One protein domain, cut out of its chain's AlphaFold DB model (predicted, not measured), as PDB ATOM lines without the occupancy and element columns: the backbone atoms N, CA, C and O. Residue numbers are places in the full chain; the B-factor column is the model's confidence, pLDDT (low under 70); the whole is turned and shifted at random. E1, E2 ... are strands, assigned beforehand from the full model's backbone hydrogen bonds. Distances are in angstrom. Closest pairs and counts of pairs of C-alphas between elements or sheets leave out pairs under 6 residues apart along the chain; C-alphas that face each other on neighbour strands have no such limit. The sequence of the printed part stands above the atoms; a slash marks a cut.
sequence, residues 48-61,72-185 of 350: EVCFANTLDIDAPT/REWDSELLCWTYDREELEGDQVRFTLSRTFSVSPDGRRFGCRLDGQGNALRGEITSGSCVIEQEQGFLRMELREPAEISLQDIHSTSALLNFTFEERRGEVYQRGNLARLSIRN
ATOM      1  N   GLU A  48     172.913 151.393 151.736       73.94
ATOM      2  CA  GLU A  48     173.374 150.079 152.190       73.94
ATOM      3  C   GLU A  48     174.579 150.233 153.128       73.94
ATOM      4  O   GLU A  48     175.537 150.941 152.820       73.94
ATOM      5  N   VAL A  49     174.541 149.558 154.277       73.44
ATOM      6  CA  VAL A  49     175.621 149.554 155.271       73.44
ATOM      7  C   VAL A  49     175.952 148.127 155.687       73.44
ATOM      8  O   VAL A  49     175.073 147.362 156.074       73.44
ATOM      9  N   CYS A  50     177.225 147.745 155.621       73.25
ATOM     10  CA  CYS A  50     177.650 146.377 155.920       73.25
ATOM     11  C   CYS A  50     178.338 146.285 157.280       73.25
ATOM     12  O   CYS A  50     179.247 147.056 157.594       73.25
ATOM     13  N   PHE A  51     177.916 145.307 158.079       72.31
ATOM     14  CA  PHE A  51     178.437 145.046 159.415       72.31
ATOM     15  C   PHE A  51     178.874 143.588 159.532       72.31
ATOM     16  O   PHE A  51     178.227 142.699 158.986       72.31
ATOM     17  N   ALA A  52     179.941 143.328 160.281       67.25
ATOM     18  CA  ALA A  52     180.215 141.999 160.801       67.25
ATOM     19  C   ALA A  52     179.226 141.715 161.935       67.25
ATOM     20  O   ALA A  52     179.142 142.480 162.902       67.25
ATOM     21  N   ASN A  53     178.461 140.638 161.811       67.75
ATOM     22  CA  ASN A  53     177.452 140.276 162.795       67.75
ATOM     23  C   ASN A  53     177.866 139.013 163.539       67.75
ATOM     24  O   ASN A  53     178.445 138.096 162.966       67.75
ATOM     25  N   THR A  54     177.565 138.965 164.830       66.69
ATOM     26  CA  THR A  54     177.720 137.756 165.639       66.69
ATOM     27  C   THR A  54     176.477 137.589 166.483       66.69
ATOM     28  O   THR A  54     176.146 138.474 167.274       66.69
ATOM     29  N   LEU A  55     175.792 136.463 166.316       69.75
ATOM     30  CA  LEU A  55     174.660 136.079 167.147       69.75
ATOM     31  C   LEU A  55     175.136 135.054 168.176       69.75
ATOM     32  O   LEU A  55     175.757 134.066 167.804       69.75
ATOM     33  N   ASP A  56     174.848 135.301 169.450       68.06
ATOM     34  CA  ASP A  56     175.076 134.368 170.554       68.06
ATOM     35  C   ASP A  56     173.738 134.098 171.252       68.06
ATOM     36  O   ASP A  56     173.067 135.025 171.713       68.06
ATOM     37  N   ILE A  57     173.310 132.839 171.298       64.69
ATOM     38  CA  ILE A  57     172.031 132.440 171.894       64.69
ATOM     39  C   ILE A  57     172.325 131.699 173.194       64.69
ATOM     40  O   ILE A  57     172.706 130.526 173.180       64.69
ATOM     41  N   ASP A  58     172.080 132.367 174.323       62.47
ATOM     42  CA  ASP A  58     172.141 131.748 175.645       62.47
ATOM     43  C   ASP A  58     170.852 130.943 175.869       62.47
ATOM     44  O   ASP A  58     169.865 131.399 176.460       62.47
ATOM     45  N   ALA A  59     170.838 129.715 175.352       50.84
ATOM     46  CA  ALA A  59     169.744 128.791 175.596       50.84
ATOM     47  C   ALA A  59     169.698 128.418 177.090       50.84
ATOM     48  O   ALA A  59     170.707 127.952 177.630       50.84
ATOM     49  N   PRO A  60     168.548 128.568 177.785       45.31
ATOM     50  CA  PRO A  60     168.414 128.023 179.125       45.31
ATOM     51  C   PRO A  60     168.643 126.516 179.033       45.31
ATOM     52  O   PRO A  60     167.934 125.815 178.312       45.31
ATOM     53  N   THR A  61     169.658 126.029 179.748       41.22
ATOM     54  CA  THR A  61     169.931 124.607 179.952       41.22
ATOM     55  C   THR A  61     168.670 123.938 180.489       41.22
ATOM     56  O   THR A  61     168.432 123.937 181.697       41.22
ATOM     57  N   ARG A  72     175.337 128.707 169.381       47.41
ATOM     58  CA  ARG A  72     175.224 128.919 167.940       47.41
ATOM     59  C   ARG A  72     175.916 130.240 167.696       47.41
ATOM     60  O   ARG A  72     175.268 131.273 167.765       47.41
ATOM     61  N   GLU A  73     177.225 130.186 167.498       42.88
ATOM     62  CA  GLU A  73     177.896 131.239 166.752       42.88
ATOM     63  C   GLU A  73     177.267 131.186 165.355       42.88
ATOM     64  O   GLU A  73     177.432 130.211 164.624       42.88
ATOM     65  N   TRP A  74     176.455 132.187 165.007       51.38
ATOM     66  CA  TRP A  74     176.506 132.619 163.616       51.38
ATOM     67  C   TRP A  74     177.944 133.070 163.417       51.38
ATOM     68  O   TRP A  74     178.373 134.030 164.070       51.38
ATOM     69  N   ASP A  75     178.686 132.285 162.629       49.69
ATOM     70  CA  ASP A  75     180.040 132.619 162.217       49.69
ATOM     71  C   ASP A  75     180.035 134.074 161.754       49.69
ATOM     72  O   ASP A  75     179.049 134.566 161.205       49.69
ATOM     73  N   SER A  76     181.089 134.807 162.102       53.53
ATOM     74  CA  SER A  76     181.173 136.235 161.827       53.53
ATOM     75  C   SER A  76     181.001 136.490 160.332       53.53
ATOM     76  O   SER A  76     181.954 136.341 159.575       53.53
ATOM     77  N   GLU A  77     179.803 136.879 159.917       59.03
ATOM     78  CA  GLU A  77     179.486 137.152 158.523       59.03
ATOM     79  C   GLU A  77     179.367 138.654 158.313       59.03
ATOM     80  O   GLU A  77     178.822 139.395 159.146       59.03
ATOM     81  N   LEU A  78     179.897 139.107 157.179       62.66
ATOM     82  CA  LEU A  78     179.650 140.452 156.700       62.66
ATOM     83  C   LEU A  78     178.250 140.480 156.085       62.66
ATOM     84  O   LEU A  78     178.042 139.953 154.996       62.66
ATOM     85  N   LEU A  79     177.303 141.099 156.790       71.06
ATOM     86  CA  LEU A  79     175.923 141.248 156.337       71.06
ATOM     87  C   LEU A  79     175.644 142.718 156.052       71.06
ATOM     88  O   LEU A  79     175.898 143.582 156.898       71.06
ATOM     89  N   CYS A  80     175.089 142.986 154.878       72.75
ATOM     90  CA  CYS A  80     174.676 144.315 154.459       72.75
ATOM     91  C   CYS A  80     173.206 144.584 154.802       72.75
ATOM     92  O   CYS A  80     172.335 143.728 154.640       72.75
ATOM     93  N   TRP A  81     172.944 145.768 155.342       77.69
ATOM     94  CA  TRP A  81     171.655 146.216 155.851       77.69
ATOM     95  C   TRP A  81     171.203 147.432 155.056       77.69
ATOM     96  O   TRP A  81     172.003 148.311 154.741       77.69
ATOM     97  N   THR A  82     169.907 147.520 154.785       81.69
ATOM     98  CA  THR A  82     169.283 148.768 154.354       81.69
ATOM     99  C   THR A  82     169.173 149.691 155.563       81.69
ATOM    100  O   THR A  82     168.524 149.341 156.550       81.69
ATOM    101  N   TYR A  83     169.815 150.851 155.490       82.81
ATOM    102  CA  TYR A  83     169.694 151.941 156.445       82.81
ATOM    103  C   TYR A  83     168.796 153.025 155.858       82.81
ATOM    104  O   TYR A  83     169.182 153.716 154.916       82.81
ATOM    105  N   ASP A  84     167.608 153.177 156.427       85.81
ATOM    106  CA  ASP A  84     166.692 154.263 156.103       85.81
ATOM    107  C   ASP A  84     166.782 155.325 157.200       85.81
ATOM    108  O   ASP A  84     166.641 155.014 158.384       85.81
ATOM    109  N   ARG A  85     167.005 156.582 156.816       86.19
ATOM    110  CA  ARG A  85     167.124 157.730 157.725       86.19
ATOM    111  C   ARG A  85     166.046 158.762 157.428       86.19
ATOM    112  O   ARG A  85     165.873 159.187 156.289       86.19
ATOM    113  N   GLU A  86     165.379 159.208 158.482       89.81
ATOM    114  CA  GLU A  86     164.414 160.301 158.484       89.81
ATOM    115  C   GLU A  86     164.933 161.407 159.409       89.81
ATOM    116  O   GLU A  86     165.141 161.192 160.607       89.81
ATOM    117  N   GLU A  87     165.163 162.596 158.858       88.44
ATOM    118  CA  GLU A  87     165.507 163.772 159.657       88.44
ATOM    119  C   GLU A  87     164.253 164.326 160.334       88.44
ATOM    120  O   GLU A  87     163.210 164.506 159.703       88.44
ATOM    121  N   LEU A  88     164.355 164.575 161.636       88.00
ATOM    122  CA  LEU A  88     163.308 165.185 162.448       88.00
ATOM    123  C   LEU A  88     163.662 166.655 162.725       88.00
ATOM    124  O   LEU A  88     164.689 167.159 162.282       88.00
ATOM    125  N   GLU A  89     162.804 167.379 163.452       87.62
ATOM    126  CA  GLU A  89     163.115 168.764 163.827       87.62
ATOM    127  C   GLU A  89     164.379 168.847 164.707       87.62
ATOM    128  O   GLU A  89     164.498 168.174 165.733       87.62
ATOM    129  N   GLY A  90     165.306 169.734 164.327       83.94
ATOM    130  CA  GLY A  90     166.600 169.908 164.993       83.94
ATOM    131  C   GLY A  90     167.648 168.901 164.514       83.94
ATOM    132  O   GLY A  90     167.608 168.461 163.374       83.94
ATOM    133  N   ASP A  91     168.576 168.522 165.395       82.88
ATOM    134  CA  ASP A  91     169.619 167.524 165.092       82.88
ATOM    135  C   ASP A  91     169.130 166.078 165.289       82.88
ATOM    136  O   ASP A  91     169.942 165.161 165.402       82.88
ATOM    137  N   GLN A  92     167.817 165.859 165.416       87.75
ATOM    138  CA  GLN A  92     167.255 164.537 165.675       87.75
ATOM    139  C   GLN A  92     167.069 163.742 164.385       87.75
ATOM    140  O   GLN A  92     166.595 164.254 163.376       87.75
ATOM    141  N   VAL A  93     167.381 162.452 164.445       88.00
ATOM    142  CA  VAL A  93     167.166 161.504 163.352       88.00
ATOM    143  C   VAL A  93     166.400 160.298 163.868       88.00
ATOM    144  O   VAL A  93     166.675 159.797 164.960       88.00
ATOM    145  N   ARG A  94     165.448 159.812 163.077       91.88
ATOM    146  CA  ARG A  94     164.911 158.458 163.195       91.88
ATOM    147  C   ARG A  94     165.586 157.603 162.139       91.88
ATOM    148  O   ARG A  94     165.799 158.058 161.019       91.88
ATOM    149  N   PHE A  95     165.929 156.375 162.491       89.25
ATOM    150  CA  PHE A  95     166.520 155.453 161.536       89.25
ATOM    151  C   PHE A  95     165.940 154.052 161.663       89.25
ATOM    152  O   PHE A  95     165.513 153.626 162.738       89.25
ATOM    153  N   THR A  96     165.980 153.329 160.554       90.25
ATOM    154  CA  THR A  96     165.651 151.914 160.471       90.25
ATOM    155  C   THR A  96     166.829 151.183 159.842       90.25
ATOM    156  O   THR A  96     167.265 151.528 158.750       90.25
ATOM    157  N   LEU A  97     167.312 150.138 160.506       86.00
ATOM    158  CA  LEU A  97     168.174 149.122 159.911       86.00
ATOM    159  C   LEU A  97     167.315 147.910 159.578       86.00
ATOM    160  O   LEU A  97     166.692 147.327 160.462       86.00
ATOM    161  N   SER A  98     167.275 147.504 158.316       86.00
ATOM    162  CA  SER A  98     166.510 146.333 157.903       86.00
ATOM    163  C   SER A  98     167.303 145.432 156.969       86.00
ATOM    164  O   SER A  98     168.128 145.888 156.182       86.00
ATOM    165  N   ARG A  99     167.070 144.126 157.072       81.25
ATOM    166  CA  ARG A  99     167.678 143.116 156.204       81.25
ATOM    167  C   ARG A  99     166.718 141.955 156.016       81.25
ATOM    168  O   ARG A  99     166.100 141.509 156.979       81.25
ATOM    169  N   THR A 100     166.605 141.458 154.788       76.88
ATOM    170  CA  THR A 100     165.960 140.176 154.483       76.88
ATOM    171  C   THR A 100     167.056 139.125 154.305       76.88
ATOM    172  O   THR A 100     167.987 139.346 153.545       76.88
ATOM    173  N   PHE A 101     166.968 138.016 155.038       72.81
ATOM    174  CA  PHE A 101     167.881 136.872 154.928       72.81
ATOM    175  C   PHE A 101     167.378 135.857 153.905       72.81
ATOM    176  O   PHE A 101     168.146 135.353 153.101       72.81
ATOM    177  N   SER A 102     166.076 135.575 153.928       69.56
ATOM    178  CA  SER A 102     165.433 134.654 152.995       69.56
ATOM    179  C   SER A 102     163.977 135.048 152.774       69.56
ATOM    180  O   SER A 102     163.383 135.828 153.531       69.56
ATOM    181  N   VAL A 103     163.392 134.516 151.705       69.62
ATOM    182  CA  VAL A 103     161.960 134.613 151.426       69.62
ATOM    183  C   VAL A 103     161.451 133.194 151.226       69.62
ATOM    184  O   VAL A 103     161.931 132.501 150.332       69.62
ATOM    185  N   SER A 104     160.502 132.742 152.046       66.25
ATOM    186  CA  SER A 104     159.919 131.409 151.867       66.25
ATOM    187  C   SER A 104     159.096 131.325 150.579       66.25
ATOM    188  O   SER A 104     158.649 132.351 150.055       66.25
ATOM    189  N   PRO A 105     158.793 130.104 150.098       68.19
ATOM    190  CA  PRO A 105     157.959 129.894 148.912       68.19
ATOM    191  C   PRO A 105     156.577 130.570 148.968       68.19
ATOM    192  O   PRO A 105     156.009 130.905 147.934       68.19
ATOM    193  N   ASP A 106     156.037 130.795 150.169       63.34
ATOM    194  CA  ASP A 106     154.768 131.501 150.396       63.34
ATOM    195  C   ASP A 106     154.907 133.035 150.485       63.34
ATOM    196  O   ASP A 106     153.948 133.734 150.813       63.34
ATOM    197  N   GLY A 107     156.090 133.575 150.185       66.19
ATOM    198  CA  GLY A 107     156.361 135.009 150.127       66.19
ATOM    199  C   GLY A 107     156.625 135.669 151.481       66.19
ATOM    200  O   GLY A 107     156.803 136.891 151.529       66.19
ATOM    201  N   ARG A 108     156.667 134.910 152.586       67.69
ATOM    202  CA  ARG A 108     157.067 135.478 153.884       67.69
ATOM    203  C   ARG A 108     158.557 135.775 153.881       67.69
ATOM    204  O   ARG A 108     159.362 135.014 153.361       67.69
ATOM    205  N   ARG A 109     158.920 136.902 154.483       71.62
ATOM    206  CA  ARG A 109     160.304 137.366 154.570       71.62
ATOM    207  C   ARG A 109     160.862 137.040 155.943       71.62
ATOM    208  O   ARG A 109     160.300 137.473 156.948       71.62
ATOM    209  N   PHE A 110     161.983 136.341 155.970       75.56
ATOM    210  CA  PHE A 110     162.815 136.176 157.154       75.56
ATOM    211  C   PHE A 110     163.879 137.259 157.127       75.56
ATOM    212  O   PHE A 110     164.456 137.560 156.084       75.56
ATOM    213  N   GLY A 111     164.101 137.917 158.251       82.56
ATOM    214  CA  GLY A 111     164.871 139.143 158.284       82.56
ATOM    215  C   GLY A 111     164.921 139.771 159.659       82.56
ATOM    216  O   GLY A 111     164.271 139.314 160.597       82.56
ATOM    217  N   CYS A 112     165.670 140.857 159.750       83.62
ATOM    218  CA  CYS A 112     165.699 141.730 160.908       83.62
ATOM    219  C   CYS A 112     165.203 143.119 160.524       83.62
ATOM    220  O   CYS A 112     165.464 143.606 159.421       83.62
ATOM    221  N   ARG A 113     164.531 143.773 161.466       89.50
ATOM    222  CA  ARG A 113     164.204 145.193 161.426       89.50
ATOM    223  C   ARG A 113     164.509 145.792 162.791       89.50
ATOM    224  O   ARG A 113     163.992 145.321 163.797       89.50
ATOM    225  N   LEU A 114     165.354 146.810 162.826       90.06
ATOM    226  CA  LEU A 114     165.743 147.541 164.023       90.06
ATOM    227  C   LEU A 114     165.388 149.003 163.795       90.06
ATOM    228  O   LEU A 114     165.837 149.602 162.823       90.06
ATOM    229  N   ASP A 115     164.588 149.569 164.681       92.31
ATOM    230  CA  ASP A 115     164.177 150.962 164.634       92.31
ATOM    231  C   ASP A 115     164.828 151.704 165.800       92.31
ATOM    232  O   ASP A 115     164.873 151.228 166.941       92.31
ATOM    233  N   GLY A 116     165.352 152.883 165.507       92.62
ATOM    234  CA  GLY A 116     166.051 153.697 166.476       92.62
ATOM    235  C   GLY A 116     165.876 155.181 166.228       92.62
ATOM    236  O   GLY A 116     165.286 155.633 165.244       92.62
ATOM    237  N   GLN A 117     166.399 155.950 167.168       92.88
ATOM    238  CA  GLN A 117     166.390 157.401 167.118       92.88
ATOM    239  C   GLN A 117     167.659 157.948 167.751       92.88
ATOM    240  O   GLN A 117     168.291 157.296 168.580       92.88
ATOM    241  N   GLY A 118     168.046 159.150 167.369       89.06
ATOM    242  CA  GLY A 118     169.281 159.735 167.846       89.06
ATOM    243  C   GLY A 118     169.529 161.108 167.281       89.06
ATOM    244  O   GLY A 118     168.597 161.823 166.925       89.06
ATOM    245  N   ASN A 119     170.802 161.451 167.188       84.19
ATOM    246  CA  ASN A 119     171.290 162.582 166.424       84.19
ATOM    247  C   ASN A 119     172.340 162.123 165.411       84.19
ATOM    248  O   ASN A 119     172.639 160.935 165.316       84.19
ATOM    249  N   ALA A 120     172.933 163.065 164.678       71.25
ATOM    250  CA  ALA A 120     173.972 162.770 163.690       71.25
ATOM    251  C   ALA A 120     175.179 161.978 164.246       71.25
ATOM    252  O   ALA A 120     175.915 161.367 163.477       71.25
ATOM    253  N   LEU A 121     175.398 161.979 165.568       72.19
ATOM    254  CA  LEU A 121     176.557 161.352 166.207       72.19
ATOM    255  C   LEU A 121     176.225 159.988 166.824       72.19
ATOM    256  O   LEU A 121     176.981 159.023 166.694       72.19
ATOM    257  N   ARG A 122     175.109 159.923 167.554       80.88
ATOM    258  CA  ARG A 122     174.722 158.790 168.400       80.88
ATOM    259  C   ARG A 122     173.254 158.468 168.211       80.88
ATOM    260  O   ARG A 122     172.408 159.358 168.278       80.88
ATOM    261  N   GLY A 123     172.976 157.185 168.050       85.00
ATOM    262  CA  GLY A 123     171.645 156.612 168.046       85.00
ATOM    263  C   GLY A 123     171.430 155.680 169.226       85.00
ATOM    264  O   GLY A 123     172.365 155.165 169.835       85.00
ATOM    265  N   GLU A 124     170.168 155.433 169.514       90.75
ATOM    266  CA  GLU A 124     169.706 154.337 170.341       90.75
ATOM    267  C   GLU A 124     168.729 153.519 169.498       90.75
ATOM    268  O   GLU A 124     167.776 154.056 168.931       90.75
ATOM    269  N   ILE A 125     168.980 152.218 169.383       91.19
ATOM    270  CA  ILE A 125     168.021 151.269 168.827       91.19
ATOM    271  C   ILE A 125     166.985 151.031 169.919       91.19
ATOM    272  O   ILE A 125     167.295 150.431 170.944       91.19
ATOM    273  N   THR A 126     165.772 151.535 169.717       93.50
ATOM    274  CA  THR A 126     164.704 151.539 170.728       93.50
ATOM    275  C   THR A 126     163.785 150.332 170.617       93.50
ATOM    276  O   THR A 126     163.164 149.926 171.597       93.50
ATOM    277  N   SER A 127     163.685 149.760 169.421       93.12
ATOM    278  CA  SER A 127     162.896 148.565 169.147       93.12
ATOM    279  C   SER A 127     163.553 147.768 168.039       93.12
ATOM    280  O   SER A 127     164.247 148.306 167.181       93.12
ATOM    281  N   GLY A 128     163.333 146.466 168.034       90.19
ATOM    282  CA  GLY A 128     163.896 145.633 166.998       90.19
ATOM    283  C   GLY A 128     163.347 144.235 167.064       90.19
ATOM    284  O   GLY A 128     162.986 143.743 168.133       90.19
ATOM    285  N   SER A 129     163.275 143.604 165.912       88.62
ATOM    286  CA  SER A 129     162.718 142.282 165.796       88.62
ATOM    287  C   SER A 129     163.413 141.538 164.660       88.62
ATOM    288  O   SER A 129     163.793 142.113 163.637       88.62
ATOM    289  N   CYS A 130     163.650 140.252 164.869       84.12
ATOM    290  CA  CYS A 130     164.275 139.378 163.891       84.12
ATOM    291  C   CYS A 130     163.497 138.075 163.793       84.12
ATOM    292  O   CYS A 130     163.025 137.547 164.802       84.12
ATOM    293  N   VAL A 131     163.393 137.537 162.585       83.50
ATOM    294  CA  VAL A 131     162.904 136.186 162.328       83.50
ATOM    295  C   VAL A 131     163.897 135.523 161.391       83.50
ATOM    296  O   VAL A 131     164.112 135.986 160.276       83.50
ATOM    297  N   ILE A 132     164.523 134.459 161.867       78.94
ATOM    298  CA  ILE A 132     165.550 133.706 161.158       78.94
ATOM    299  C   ILE A 132     164.966 132.340 160.830       78.94
ATOM    300  O   ILE A 132     164.489 131.638 161.726       78.94
ATOM    301  N   GLU A 133     164.994 131.969 159.557       71.50
ATOM    302  CA  GLU A 133     164.570 130.647 159.112       71.50
ATOM    303  C   GLU A 133     165.526 129.565 159.632       71.50
ATOM    304  O   GLU A 133     166.739 129.762 159.733       71.50
ATOM    305  N   GLN A 134     164.975 128.413 159.998       67.38
ATOM    306  CA  GLN A 134     165.738 127.215 160.324       67.38
ATOM    307  C   GLN A 134     165.192 126.043 159.522       67.38
ATOM    308  O   GLN A 134     164.013 126.020 159.187       67.38
ATOM    309  N   GLU A 135     166.013 125.013 159.320       62.97
ATOM    310  CA  GLU A 135     165.646 123.824 158.531       62.97
ATOM    311  C   GLU A 135     164.309 123.188 158.925       62.97
ATOM    312  O   GLU A 135     163.636 122.587 158.098       62.97
ATOM    313  N   GLN A 136     163.928 123.304 160.198       65.62
ATOM    314  CA  GLN A 136     162.688 122.742 160.729       65.62
ATOM    315  C   GLN A 136     161.817 123.799 161.424       65.62
ATOM    316  O   GLN A 136     161.004 123.455 162.273       65.62
ATOM    317  N   GLY A 137     161.970 125.091 161.126       70.12
ATOM    318  CA  GLY A 137     161.127 126.126 161.730       70.12
ATOM    319  C   GLY A 137     161.749 127.513 161.699       70.12
ATOM    320  O   GLY A 137     162.215 127.964 160.660       70.12
ATOM    321  N   PHE A 138     161.720 128.221 162.827       73.38
ATOM    322  CA  PHE A 138     162.226 129.590 162.891       73.38
ATOM    323  C   PHE A 138     162.724 129.967 164.287       73.38
ATOM    324  O   PHE A 138     162.272 129.439 165.306       73.38
ATOM    325  N   LEU A 139     163.642 130.929 164.320       78.38
ATOM    326  CA  LEU A 139     164.039 131.669 165.509       78.38
ATOM    327  C   LEU A 139     163.496 133.088 165.411       78.38
ATOM    328  O   LEU A 139     163.861 133.854 164.525       78.38
ATOM    329  N   ARG A 140     162.641 133.437 166.357       84.00
ATOM    330  CA  ARG A 140     162.085 134.763 166.564       84.00
ATOM    331  C   ARG A 140     162.881 135.453 167.666       84.00
ATOM    332  O   ARG A 140     163.057 134.875 168.734       84.00
ATOM    333  N   MET A 141     163.321 136.686 167.445       87.75
ATOM    334  CA  MET A 141     163.936 137.531 168.473       87.75
ATOM    335  C   MET A 141     163.254 138.901 168.561       87.75
ATOM    336  O   MET A 141     162.968 139.504 167.528       87.75
ATOM    337  N   GLU A 142     163.022 139.390 169.779       89.69
ATOM    338  CA  GLU A 142     162.463 140.719 170.090       89.69
ATOM    339  C   GLU A 142     163.424 141.488 170.994       89.69
ATOM    340  O   GLU A 142     163.923 140.946 171.984       89.69
ATOM    341  N   LEU A 143     163.722 142.739 170.640       90.50
ATOM    342  CA  LEU A 143     164.664 143.559 171.387       90.50
ATOM    343  C   LEU A 143     164.127 143.766 172.802       90.50
ATOM    344  O   LEU A 143     163.014 144.244 173.007       90.50
ATOM    345  N   ARG A 144     164.934 143.382 173.786       89.31
ATOM    346  CA  ARG A 144     164.539 143.394 175.191       89.31
ATOM    347  C   ARG A 144     164.688 144.774 175.813       89.31
ATOM    348  O   ARG A 144     163.881 145.156 176.655       89.31
ATOM    349  N   GLU A 145     165.757 145.468 175.457       89.75
ATOM    350  CA  GLU A 145     166.101 146.777 175.991       89.75
ATOM    351  C   GLU A 145     166.765 147.625 174.906       89.75
ATOM    352  O   GLU A 145     167.396 147.060 174.005       89.75
ATOM    353  N   PRO A 146     166.627 148.959 174.977       91.12
ATOM    354  CA  PRO A 146     167.302 149.838 174.044       91.12
ATOM    355  C   PRO A 146     168.821 149.644 174.065       91.12
ATOM    356  O   PRO A 146     169.404 149.331 175.105       91.12
ATOM    357  N   ALA A 147     169.463 149.834 172.914       85.56
ATOM    358  CA  ALA A 147     170.907 149.685 172.774       85.56
ATOM    359  C   ALA A 147     171.526 150.887 172.066       85.56
ATOM    360  O   ALA A 147     171.066 151.300 171.001       85.56
ATOM    361  N   GLU A 148     172.607 151.419 172.629       84.88
ATOM    362  CA  GLU A 148     173.355 152.510 172.009       84.88
ATOM    363  C   GLU A 148     174.071 152.044 170.732       84.88
ATOM    364  O   GLU A 148     174.628 150.943 170.663       84.88
ATOM    365  N   ILE A 149     174.084 152.914 169.722       80.62
ATOM    366  CA  ILE A 149     174.801 152.728 168.462       80.62
ATOM    367  C   ILE A 149     175.487 154.037 168.049       80.62
ATOM    368  O   ILE A 149     174.908 155.122 168.105       80.62
ATOM    369  N   SER A 150     176.749 153.952 167.632       74.06
ATOM    370  CA  SER A 150     177.465 155.089 167.036       74.06
ATOM    371  C   SER A 150     177.087 155.214 165.561       74.06
ATOM    372  O   SER A 150     177.265 154.249 164.816       74.06
ATOM    373  N   LEU A 151     176.568 156.371 165.139       66.06
ATOM    374  CA  LEU A 151     176.159 156.611 163.745       66.06
ATOM    375  C   LEU A 151     177.249 157.304 162.916       66.06
ATOM    376  O   LEU A 151     177.285 157.138 161.702       66.06
ATOM    377  N   GLN A 152     178.135 158.062 163.567       60.91
ATOM    378  CA  GLN A 152     179.144 158.871 162.880       60.91
ATOM    379  C   GLN A 152     180.411 158.101 162.526       60.91
ATOM    380  O   GLN A 152     181.016 158.343 161.490       60.91
ATOM    381  N   ASP A 153     180.831 157.191 163.403       54.09
ATOM    382  CA  ASP A 153     182.081 156.467 163.224       54.09
ATOM    383  C   ASP A 153     181.783 155.044 162.779       54.09
ATOM    384  O   ASP A 153     181.829 154.097 163.571       54.09
ATOM    385  N   ILE A 154     181.490 154.916 161.480       47.53
ATOM    386  CA  ILE A 154     181.297 153.629 160.813       47.53
ATOM    387  C   ILE A 154     182.478 152.697 161.108       47.53
ATOM    388  O   ILE A 154     182.305 151.500 161.042       47.53
ATOM    389  N   HIS A 155     183.677 153.158 161.473       47.78
ATOM    390  CA  HIS A 155     184.813 152.265 161.729       47.78
ATOM    391  C   HIS A 155     184.860 151.671 163.143       47.78
ATOM    392  O   HIS A 155     185.645 150.748 163.382       47.78
ATOM    393  N   SER A 156     184.038 152.171 164.068       50.78
ATOM    394  CA  SER A 156     183.954 151.686 165.449       50.78
ATOM    395  C   SER A 156     182.525 151.405 165.913       50.78
ATOM    396  O   SER A 156     182.335 151.015 167.069       50.78
ATOM    397  N   THR A 157     181.523 151.539 165.032       57.69
ATOM    398  CA  THR A 157     180.132 151.214 165.350       57.69
ATOM    399  C   THR A 157     180.034 149.776 165.840       57.69
ATOM    400  O   THR A 157     180.150 148.817 165.073       57.69
ATOM    401  N   SER A 158     179.810 149.645 167.145       68.69
ATOM    402  CA  SER A 158     179.444 148.401 167.792       68.69
ATOM    403  C   SER A 158     178.131 148.603 168.525       68.69
ATOM    404  O   SER A 158     178.073 149.425 169.438       68.69
ATOM    405  N   ALA A 159     177.108 147.842 168.160       73.25
ATOM    406  CA  ALA A 159     175.907 147.708 168.971       73.25
ATOM    407  C   ALA A 159     175.892 146.311 169.592       73.25
ATOM    408  O   ALA A 159     176.231 145.320 168.934       73.25
ATOM    409  N   LEU A 160     175.517 146.241 170.869       80.38
ATOM    410  CA  LEU A 160     175.227 144.990 171.553       80.38
ATOM    411  C   LEU A 160     173.736 144.948 171.857       80.38
ATOM    412  O   LEU A 160     173.264 145.630 172.761       80.38
ATOM    413  N   LEU A 161     173.007 144.154 171.088       82.00
ATOM    414  CA  LEU A 161     171.561 144.068 171.171       82.00
ATOM    415  C   LEU A 161     171.183 142.826 171.967       82.00
ATOM    416  O   LEU A 161     171.511 141.707 171.567       82.00
ATOM    417  N   ASN A 162     170.496 143.025 173.089       84.12
ATOM    418  CA  ASN A 162     169.952 141.938 173.890       84.12
ATOM    419  C   ASN A 162     168.491 141.710 173.491       84.12
ATOM    420  O   ASN A 162     167.655 142.601 173.608       84.12
ATOM    421  N   PHE A 163     168.181 140.497 173.061       83.38
ATOM    422  CA  PHE A 163     166.859 140.062 172.647       83.38
ATOM    423  C   PHE A 163     166.294 139.026 173.621       83.38
ATOM    424  O   PHE A 163     167.031 138.233 174.211       83.38
ATOM    425  N   THR A 164     164.974 138.986 173.753       86.19
ATOM    426  CA  THR A 164     164.275 137.748 174.112       86.19
ATOM    427  C   THR A 164     164.110 136.913 172.848       86.19
ATOM    428  O   THR A 164     164.067 137.461 171.747       86.19
ATOM    429  N   PHE A 165     164.040 135.588 172.979       83.06
ATOM    430  CA  PHE A 165     163.876 134.741 171.804       83.06
ATOM    431  C   PHE A 165     162.861 133.624 172.004       83.06
ATOM    432  O   PHE A 165     162.665 133.098 173.103       83.06
ATOM    433  N   GLU A 166     162.241 133.257 170.895       79.88
ATOM    434  CA  GLU A 166     161.356 132.121 170.726       79.88
ATOM    435  C   GLU A 166     161.901 131.278 169.578       79.88
ATOM    436  O   GLU A 166     162.058 131.755 168.459       79.88
ATOM    437  N   GLU A 167     162.209 130.022 169.851       77.19
ATOM    438  CA  GLU A 167     162.686 129.072 168.865       77.19
ATOM    439  C   GLU A 167     161.660 127.962 168.678       77.19
ATOM    440  O   GLU A 167     161.221 127.321 169.637       77.19
ATOM    441  N   ARG A 168     161.316 127.705 167.418       66.38
ATOM    442  CA  ARG A 168     160.475 126.586 167.021       66.38
ATOM    443  C   ARG A 168     161.247 125.682 166.069       66.38
ATOM    444  O   ARG A 168     161.700 126.140 165.023       66.38
ATOM    445  N   ARG A 169     161.374 124.404 166.427       67.75
ATOM    446  CA  ARG A 169     161.985 123.348 165.605       67.75
ATOM    447  C   ARG A 169     161.050 122.144 165.548       67.75
ATOM    448  O   ARG A 169     160.963 121.372 166.502       67.75
ATOM    449  N   GLY A 170     160.317 122.005 164.453       65.25
ATOM    450  CA  GLY A 170     159.237 121.042 164.299       65.25
ATOM    451  C   GLY A 170     158.185 121.255 165.387       65.25
ATOM    452  O   GLY A 170     157.604 122.337 165.515       65.25
ATOM    453  N   GLU A 171     157.982 120.228 166.207       56.41
ATOM    454  CA  GLU A 171     157.082 120.268 167.366       56.41
ATOM    455  C   GLU A 171     157.729 120.858 168.628       56.41
ATOM    456  O   GLU A 171     157.034 121.174 169.596       56.41
ATOM    457  N   VAL A 172     159.055 121.025 168.642       58.22
ATOM    458  CA  VAL A 172     159.779 121.556 169.798       58.22
ATOM    459  C   VAL A 172     159.649 123.073 169.829       58.22
ATOM    460  O   VAL A 172     160.005 123.769 168.878       58.22
ATOM    461  N   TYR A 173     159.171 123.576 170.965       67.12
ATOM    462  CA  TYR A 173     159.078 124.996 171.271       67.12
ATOM    463  C   TYR A 173     159.986 125.326 172.452       67.12
ATOM    464  O   TYR A 173     159.854 124.740 173.531       67.12
ATOM    465  N   GLN A 174     160.884 126.286 172.264       70.56
ATOM    466  CA  GLN A 174     161.745 126.810 173.313       70.56
ATOM    467  C   GLN A 174     161.618 128.328 173.375       70.56
ATOM    468  O   GLN A 174     161.628 129.015 172.362       70.56
ATOM    469  N   ARG A 175     161.551 128.868 174.592       70.50
ATOM    470  CA  ARG A 175     161.628 130.307 174.829       70.50
ATOM    471  C   ARG A 175     162.793 130.599 175.759       70.50
ATOM    472  O   ARG A 175     162.967 129.916 176.769       70.50
ATOM    473  N   GLY A 176     163.586 131.601 175.412       72.25
ATOM    474  CA  GLY A 176     164.720 132.052 176.201       72.25
ATOM    475  C   GLY A 176     164.718 133.563 176.392       72.25
ATOM    476  O   GLY A 176     164.028 134.316 175.705       72.25
ATOM    477  N   ASN A 177     165.493 134.004 177.379       70.88
ATOM    478  CA  ASN A 177     165.480 135.395 177.838       70.88
ATOM    479  C   ASN A 177     166.652 136.226 177.307       70.88
ATOM    480  O   ASN A 177     166.710 137.425 177.596       70.88
ATOM    481  N   LEU A 178     167.606 135.590 176.622       73.00
ATOM    482  CA  LEU A 178     168.795 136.262 176.125       73.00
ATOM    483  C   LEU A 178     169.296 135.620 174.827       73.00
ATOM    484  O   LEU A 178     169.849 134.524 174.829       73.00
ATOM    485  N   ALA A 179     169.118 136.340 173.729       70.00
ATOM    486  CA  ALA A 179     169.935 136.226 172.532       70.00
ATOM    487  C   ALA A 179     170.674 137.554 172.351       70.00
ATOM    488  O   ALA A 179     170.129 138.617 172.637       70.00
ATOM    489  N   ARG A 180     171.931 137.510 171.934       72.31
ATOM    490  CA  ARG A 180     172.808 138.670 171.846       72.31
ATOM    491  C   ARG A 180     173.304 138.807 170.422       72.31
ATOM    492  O   ARG A 180     174.072 137.970 169.963       72.31
ATOM    493  N   LEU A 181     172.899 139.875 169.747       73.31
ATOM    494  CA  LEU A 181     173.435 140.236 168.439       73.31
ATOM    495  C   LEU A 181     174.471 141.339 168.634       73.31
ATOM    496  O   LEU A 181     174.147 142.437 169.090       73.31
ATOM    497  N   SER A 182     175.724 141.048 168.306       72.81
ATOM    498  CA  SER A 182     176.746 142.072 168.148       72.81
ATOM    499  C   SER A 182     176.794 142.479 166.685       72.81
ATOM    500  O   SER A 182     177.076 141.650 165.827       72.81
ATOM    501  N   ILE A 183     176.551 143.757 166.423       71.56
ATOM    502  CA  ILE A 183     176.738 144.374 165.111       71.56
ATOM    503  C   ILE A 183     178.021 145.179 165.220       71.56
ATOM    504  O   ILE A 183     178.083 146.082 166.049       71.56
ATOM    505  N   ARG A 184     179.061 144.826 164.466       67.50
ATOM    506  CA  ARG A 184     180.351 145.521 164.481       67.50
ATOM    507  C   ARG A 184     180.782 145.845 163.075       67.50
ATOM    508  O   ARG A 184     180.922 144.960 162.245       67.50
ATOM    509  N   ASN A 185     181.107 147.092 162.818       62.00
ATOM    510  CA  ASN A 185     181.817 147.412 161.600       62.00
ATOM    511  C   ASN A 185     183.327 147.249 161.837       62.00
ATOM    512  O   ASN A 185     183.887 147.878 162.731       62.00
TER     513      ASN A 185
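AT A GLANCE: This is residues 48 to 61 and 72 to 185 of the 350 residues of an uncharacterized protein of Bradymonadales bacterium TMQ4 (UniProt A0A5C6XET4). A closed barrel of eight strands, E1 to E6, E8 and E9, slants round a long axis, with the E2-E3 turn at one end and the E8-E9 turn at the other. The short ninth strand, E7, sits beside E5 beyond the end of E6. The ring runs E1, E2, E3, E4, E5, E6, E8, E9 and back to E1, with antiparallel neighbours throughout. The printed part has 128 residues, no named helix and nine strands, E1 to E9 along the chain; the class is all strand. It is compact, with a radius of gyration of the C-alphas of 15.1 A, and only just elongated, spanning 50 by 34 by 25 A.

IN THESE COORDINATES: E1, residues 48 to 57, begins at C-alpha 48 (173.374, 150.079, 152.190). After the cut come E2, residues 77 to 87, 30.1 A long; E3, residues 92 to 103, 33.6 A; and E4, residues 109 to 119, 30.0 A. E5, residues 122 to 134, measures 33.8 A and bends by 63 degrees at residue 126. E6 is residues 137 to 143 and E7 residues 147 to 150. E8, residues 158 to 169, is 30.6 A long, and E9, residues 172 to 184, is 32.0 A long, ending at C-alpha 184 (180.351, 145.521, 164.481).

HOW THE PARTS SIT: E2 to E6 form a meander, each strand the antiparallel neighbour of the one before. The hairpin E3 and E4 has N 97 and O 114 at 2.8 A, and the hairpin E4 and E5 has N 113 and O 129 at 2.8 A. E6 lies beside residues 127 to 134 of E5, with N 132 and O 139 at 2.8 A. E7 lies on that same side of E5, beside residues 122 to 125, with N 123 and O 149 at 2.8 A. The closest C-alphas of E7 and E8 are those of Ile 149 and Ala 159, 5.2 A apart. E6 and E8 have N 140 and O 166 at 2.8 A, and the hairpin E8 and E9 has N 161 and O 181 at 2.9 A. E9 and E1 close the ring, with N 54 and O 182 at 2.9 A. E1 has E2 on its other side, with N 49 and O 81 at 2.9 A.

THE WHOLE: The C-alphas farthest apart, those of Gly 90 and Glu 171, are 50.6 A apart. Residues 62 to 71 are not printed; C-alphas 61 and 72 are 13.8 A apart across this cut. Of the links printed whole, E7 to E8 is short and the others are tight. The mean pLDDT of the printed part is 74.7, and 43 residues are under 70, among them residues 52 to 61, 72 to 78 and 151 to 158.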